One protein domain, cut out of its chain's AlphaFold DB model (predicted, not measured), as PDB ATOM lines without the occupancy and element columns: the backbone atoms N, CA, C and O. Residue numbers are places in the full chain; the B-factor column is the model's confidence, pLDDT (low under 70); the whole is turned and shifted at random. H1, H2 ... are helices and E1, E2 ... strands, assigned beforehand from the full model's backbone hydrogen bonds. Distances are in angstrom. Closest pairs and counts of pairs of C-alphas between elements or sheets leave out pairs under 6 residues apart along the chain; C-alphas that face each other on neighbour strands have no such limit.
ATOM      1  N   GLN A 218      24.484 -20.844 -20.671       81.94
ATOM      2  CA  GLN A 218      25.179 -20.552 -21.933       81.94
ATOM      3  C   GLN A 218      26.700 -20.630 -21.761       81.94
ATOM      4  O   GLN A 218      27.361 -21.285 -22.561       81.94
ATOM      5  N   GLU A 219      27.239 -20.070 -20.681       85.19
ATOM      6  CA  GLU A 219      28.674 -20.107 -20.394       85.19
ATOM      7  C   GLU A 219      29.162 -21.516 -20.033       85.19
ATOM      8  O   GLU A 219      30.147 -21.994 -20.600       85.19
ATOM      9  N   ILE A 220      28.446 -22.226 -19.152       86.81
ATOM     10  CA  ILE A 220      28.805 -23.595 -18.760       86.81
ATOM     11  C   ILE A 220      28.707 -24.543 -19.959       86.81
ATOM     12  O   ILE A 220      29.623 -25.332 -20.187       86.81
ATOM     13  N   ARG A 221      27.681 -24.405 -20.804       88.12
ATOM     14  CA  ARG A 221      27.546 -25.154 -22.059       88.12
ATOM     15  C   ARG A 221      28.696 -24.866 -23.010       88.12
ATOM     16  O   ARG A 221      29.264 -25.813 -23.543       88.12
ATOM     17  N   ILE A 222      29.047 -23.598 -23.226       90.81
ATOM     18  CA  ILE A 222      30.164 -23.222 -24.105       90.81
ATOM     19  C   ILE A 222      31.466 -23.831 -23.583       90.81
ATOM     20  O   ILE A 222      32.177 -24.487 -24.341       90.81
ATOM     21  N   ARG A 223      31.738 -23.713 -22.280       91.19
ATOM     22  CA  ARG A 223      32.922 -24.301 -21.648       91.19
ATOM     23  C   ARG A 223      32.944 -25.824 -21.763       91.19
ATOM     24  O   ARG A 223      33.986 -26.403 -22.055       91.19
ATOM     25  N   MET A 224      31.812 -26.490 -21.544       91.38
ATOM     26  CA  MET A 224      31.705 -27.943 -21.703       91.38
ATOM     27  C   MET A 224      31.956 -28.362 -23.154       91.38
ATOM     28  O   MET A 224      32.724 -29.294 -23.383       91.38
ATOM     29  N   ILE A 225      31.377 -27.649 -24.125       91.75
ATOM     30  CA  ILE A 225      31.612 -27.881 -25.556       91.75
ATOM     31  C   ILE A 225      33.092 -27.696 -25.894       91.75
ATOM     32  O   ILE A 225      33.654 -28.532 -26.591       91.75
ATOM     33  N   GLU A 226      33.736 -26.645 -25.389       94.75
ATOM     34  CA  GLU A 226      35.154 -26.371 -25.629       94.75
ATOM     35  C   GLU A 226      36.065 -27.471 -25.063       94.75
ATOM     36  O   GLU A 226      36.998 -27.918 -25.730       94.75
ATOM     37  N   MET A 227      35.796 -27.946 -23.844       95.50
ATOM     38  CA  MET A 227      36.568 -29.045 -23.257       95.50
ATOM     39  C   MET A 227      36.421 -30.340 -24.064       95.50
ATOM     40  O   MET A 227      37.402 -31.062 -24.242       95.50
ATOM     41  N   VAL A 228      35.218 -30.626 -24.570       94.75
ATOM     42  CA  VAL A 228      34.953 -31.817 -25.392       94.75
ATOM     43  C   VAL A 228      35.560 -31.673 -26.790       94.75
ATOM     44  O   VAL A 228      36.176 -32.617 -27.279       94.75
ATOM     45  N   SER A 229      35.461 -30.501 -27.428       94.38
ATOM     46  CA  SER A 229      36.002 -30.266 -28.776       94.38
ATOM     47  C   SER A 229      37.529 -30.326 -28.821       94.38
ATOM     48  O   SER A 229      38.096 -30.786 -29.808       94.38
ATOM     49  N   LYS A 230      38.197 -29.933 -27.731       96.25
ATOM     50  CA  LYS A 230      39.649 -30.078 -27.551       96.25
ATOM     51  C   LYS A 230      40.078 -31.489 -27.121       96.25
ATOM     52  O   LYS A 230      41.268 -31.718 -26.929       96.25
ATOM     53  N   GLY A 231      39.139 -32.418 -26.932       94.31
ATOM     54  CA  GLY A 231      39.427 -33.786 -26.490       94.31
ATOM     55  C   GLY A 231      39.932 -33.892 -25.046       94.31
ATOM     56  O   GLY A 231      40.555 -34.889 -24.693       94.31
ATOM     57  N   LEU A 232      39.687 -32.878 -24.207       95.19
ATOM     58  CA  LEU A 232      40.149 -32.835 -22.813       95.19
ATOM     59  C   LEU A 232      39.200 -33.560 -21.852       95.19
ATOM     60  O   LEU A 232      39.606 -33.943 -20.756       95.19
ATOM     61  N   ALA A 233      37.935 -33.727 -22.243       94.38
ATOM     62  CA  ALA A 233      36.917 -34.383 -21.435       94.38
ATOM     63  C   ALA A 233      35.877 -35.100 -22.304       94.38
ATOM     64  O   ALA A 233      35.632 -34.733 -23.451       94.38
ATOM     65  N   THR A 234      35.220 -36.095 -21.715       93.00
ATOM     66  CA  THR A 234      34.056 -36.775 -22.289       93.00
ATOM     67  C   THR A 234      32.793 -36.312 -21.575       93.00
ATOM     68  O   THR A 234      32.753 -36.310 -20.344       93.00
ATOM     69  N   LEU A 235      31.759 -35.951 -22.333       91.81
ATOM     70  CA  LEU A 235      30.466 -35.548 -21.790       91.81
ATOM     71  C   LEU A 235      29.419 -36.638 -22.035       91.81
ATOM     72  O   LEU A 235      29.140 -36.980 -23.182       91.81
ATOM     73  N   GLU A 236      28.818 -37.143 -20.961       91.50
ATOM     74  CA  GLU A 236      27.647 -38.016 -21.039       91.50
ATOM     75  C   GLU A 236      26.372 -37.167 -21.092       91.50
ATOM     76  O   GLU A 236      26.165 -36.278 -20.264       91.50
ATOM     77  N   VAL A 237      25.513 -37.442 -22.073       89.31
ATOM     78  CA  VAL A 237      24.233 -36.752 -22.244       89.31
ATOM     79  C   VAL A 237      23.121 -37.787 -22.268       89.31
ATOM     80  O   VAL A 237      23.128 -38.706 -23.082       89.31
ATOM     81  N   THR A 238      22.139 -37.610 -21.390       90.75
ATOM     82  CA  THR A 238      20.978 -38.496 -21.282       90.75
ATOM     83  C   THR A 238      19.690 -37.731 -21.533       90.75
ATOM     84  O   THR A 238      19.553 -36.577 -21.123       90.75
ATOM     85  N   LEU A 239      18.707 -38.387 -22.151       93.56
ATOM     86  CA  LEU A 239      17.381 -37.805 -22.327       93.56
ATOM     87  C   LEU A 239      16.672 -37.670 -20.971       93.56
ATOM     88  O   LEU A 239      16.565 -38.629 -20.206       93.56
ATOM     89  N   LYS A 240      16.131 -36.483 -20.683       91.44
ATOM     90  CA  LYS A 240      15.282 -36.281 -19.506       91.44
ATOM     91  C   LYS A 240      13.914 -36.911 -19.749       91.44
ATOM     92  O   LYS A 240      13.128 -36.414 -20.553       91.44
ATOM     93  N   HIS A 241      13.612 -37.974 -19.018       92.12
ATOM     94  CA  HIS A 241      12.295 -38.598 -19.052       92.12
ATOM     95  C   HIS A 241      11.305 -37.872 -18.134       92.12
ATOM     96  O   HIS A 241      11.635 -37.485 -17.010       92.12
ATOM     97  N   SER A 242      10.070 -37.719 -18.609       91.31
ATOM     98  CA  SER A 242       8.948 -37.233 -17.804       91.31
ATOM     99  C   SER A 242       8.303 -38.409 -17.080       91.31
ATOM    100  O   SER A 242       7.799 -39.329 -17.719       91.31
ATOM    101  N   GLY A 243       8.308 -38.395 -15.750       92.31
ATOM    102  CA  GLY A 243       7.709 -39.460 -14.954       92.31
ATOM    103  C   GLY A 243       8.098 -39.396 -13.484       92.31
ATOM    104  O   GLY A 243       8.814 -38.494 -13.046       92.31
ATOM    105  N   SER A 244       7.612 -40.374 -12.723       88.88
ATOM    106  CA  SER A 244       8.038 -40.575 -11.338       88.88
ATOM    107  C   SER A 244       9.358 -41.340 -11.305       88.88
ATOM    108  O   SER A 244       9.501 -42.356 -11.983       88.88
ATOM    109  N   LEU A 245      10.309 -40.868 -10.499       89.56
ATOM    110  CA  LEU A 245      11.562 -41.575 -10.252       89.56
ATOM    111  C   LEU A 245      11.340 -42.666  -9.200       89.56
ATOM    112  O   LEU A 245      10.880 -42.375  -8.092       89.56
ATOM    113  N   PHE A 246      11.714 -43.897  -9.539       89.75
ATOM    114  CA  PHE A 246      11.751 -45.026  -8.617       89.75
ATOM    115  C   PHE A 246      13.146 -45.655  -8.614       89.75
ATOM    116  O   PHE A 246      13.894 -45.552  -9.583       89.75
ATOM    117  N   MET A 247      13.495 -46.302  -7.511       90.88
ATOM    118  CA  MET A 247      14.752 -47.016  -7.329       90.88
ATOM    119  C   MET A 247      14.454 -48.440  -6.883       90.88
ATOM    120  O   MET A 247      13.589 -48.667  -6.040       90.88
ATOM    121  N   TYR A 248      15.192 -49.393  -7.438       90.88
ATOM    122  CA  TYR A 248      15.077 -50.803  -7.103       90.88
ATOM    123  C   TYR A 248      16.419 -51.310  -6.581       90.88
ATOM    124  O   TYR A 248      17.414 -51.286  -7.298       90.88
ATOM    125  N   ALA A 249      16.444 -51.762  -5.328       89.94
ATOM    126  CA  ALA A 249      17.657 -52.215  -4.644       89.94
ATOM    127  C   ALA A 249      17.782 -53.752  -4.628       89.94
ATOM    128  O   ALA A 249      18.323 -54.350  -3.696       89.94
ATOM    129  N   GLY A 250      17.238 -54.413  -5.654       87.12
ATOM    130  CA  GLY A 250      17.179 -55.868  -5.738       87.12
ATOM    131  C   GLY A 250      16.083 -56.480  -4.862       87.12
ATOM    132  O   GLY A 250      15.356 -55.798  -4.138       87.12
ATOM    133  N   HIS A 251      15.978 -57.806  -4.908       84.19
ATOM    134  CA  HIS A 251      14.857 -58.532  -4.308       84.19
ATOM    135  C   HIS A 251      14.762 -58.390  -2.774       84.19
ATOM    136  O   HIS A 251      13.665 -58.450  -2.229       84.19
ATOM    137  N   LYS A 252      15.892 -58.191  -2.073       83.19
ATOM    138  CA  LYS A 252      15.923 -57.947  -0.613       83.19
ATOM    139  C   LYS A 252      15.776 -56.470  -0.254       83.19
ATOM    140  O   LYS A 252      15.376 -56.153   0.862       83.19
ATOM    141  N   GLY A 253      16.162 -55.582  -1.171       82.94
ATOM    142  CA  GLY A 253      16.157 -54.139  -0.961       82.94
ATOM    143  C   GLY A 253      14.808 -53.495  -1.271       82.94
ATOM    144  O   GLY A 253      14.468 -52.496  -0.654       82.94
ATOM    145  N   GLY A 254      14.008 -54.092  -2.157       87.94
ATOM    146  CA  GLY A 254      12.678 -53.596  -2.500       87.94
ATOM    147  C   GLY A 254      12.702 -52.379  -3.427       87.94
ATOM    148  O   GLY A 254      13.728 -52.042  -4.029       87.94
ATOM    149  N   ALA A 255      11.534 -51.751  -3.569       89.81
ATOM    150  CA  ALA A 255      11.318 -50.582  -4.412       89.81
ATOM    151  C   ALA A 255      11.091 -49.321  -3.568       89.81
ATOM    152  O   ALA A 255      10.378 -49.339  -2.562       89.81
ATOM    153  N   TYR A 256      11.677 -48.217  -4.020       90.31
ATOM    154  CA  TYR A 256      11.639 -46.913  -3.371       90.31
ATOM    155  C   TYR A 256      11.151 -45.858  -4.356       90.31
ATOM    156  O   TYR A 256      11.578 -45.833  -5.509       90.31
ATOM    157  N   ALA A 257      10.297 -44.956  -3.891       89.25
ATOM    158  CA  ALA A 257       9.916 -43.747  -4.606       89.25
ATOM    159  C   ALA A 257      10.496 -42.525  -3.885       89.25
ATOM    160  O   ALA A 257      11.047 -42.619  -2.784       89.25
ATOM    161  N   LYS A 258      10.370 -41.346  -4.494       88.81
ATOM    162  CA  LYS A 258      10.755 -40.100  -3.829       88.81
ATOM    163  C   LYS A 258       9.976 -39.960  -2.516       88.81
ATOM    164  O   LYS A 258       8.754 -39.861  -2.534       88.81
ATOM    165  N   ASN A 259      10.695 -39.935  -1.396       85.69
ATOM    166  CA  ASN A 259      10.144 -39.781  -0.045       85.69
ATOM    167  C   ASN A 259       9.130 -40.868   0.386       85.69
ATOM    168  O   ASN A 259       8.379 -40.636   1.328       85.69
ATOM    169  N   SER A 260       9.073 -42.030  -0.277       81.56
ATOM    170  CA  SER A 260       8.125 -43.102   0.066       81.56
ATOM    171  C   SER A 260       8.709 -44.498  -0.183       81.56
ATOM    172  O   SER A 260       9.517 -44.696  -1.094       81.56
ATOM    173  N   PHE A 261       8.297 -45.470   0.634       83.62
ATOM    174  CA  PHE A 261       8.628 -46.890   0.511       83.62
ATOM    175  C   PHE A 261       7.412 -47.745   0.909       83.62
ATOM    176  O   PHE A 261       6.601 -47.310   1.721       83.62
ATOM    177  N   GLY A 262       7.291 -48.961   0.361       74.81
ATOM    178  CA  GLY A 262       6.267 -49.934   0.787       74.81
ATOM    179  C   GLY A 262       4.907 -49.871   0.076       74.81
ATOM    180  O   GLY A 262       3.962 -50.487   0.548       74.81
TER     181      GLY A 262
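AT A GLANCE: This is residues 218 to 262 of the 264 residues of the protein "Uncharacterized protein MANES_11G141000" of Rhizophora mucronata (UniProt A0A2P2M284). A helix, H1, stands at one end of a stretched chain and a small two-strand sheet, E1 and E2, at the other, with a long link strung between them and no packing of H1 on the sheet. The short helix H2 makes the turn between the strands. The 45 printed residues run H1, E1, H2, E2, with order E1 - E2, antiparallel; the class is mixed, with under half of the residues in named elements. The whole is extended, radius of gyration of the C-alphas 17.7 A, spanning 47 by 21 by 15 A.

IN THESE COORDINATES: H1, residues 218 to 229, begins at C-alpha 218 (25.179, -20.552, -21.933) and is 16.1 A long. E1 is residues 246 to 248, 6.8 A; H2 is 250 to 253, 5.2 A; E2 is 255 to 257, 7.0 A, ending at C-alpha 257 (9.916, -43.747, -4.606).

HOW THE PARTS SIT: H1 has every O i to N i+4 pair within hydrogen-bond range; H2 is too short for one. H1 is apart from H2 and E2. E1 and E2 are antiparallel at 159 degrees; N 247 and O 256 are 2.8 A apart.

THE WHOLE: The C-alphas farthest apart, Lys 230 and Gly 262, are 48.1 A apart. The printed part has no cut. The link H1 to E1 is long, and residues 236 to 243 stand free. No printed residue is under 70 in pLDDT.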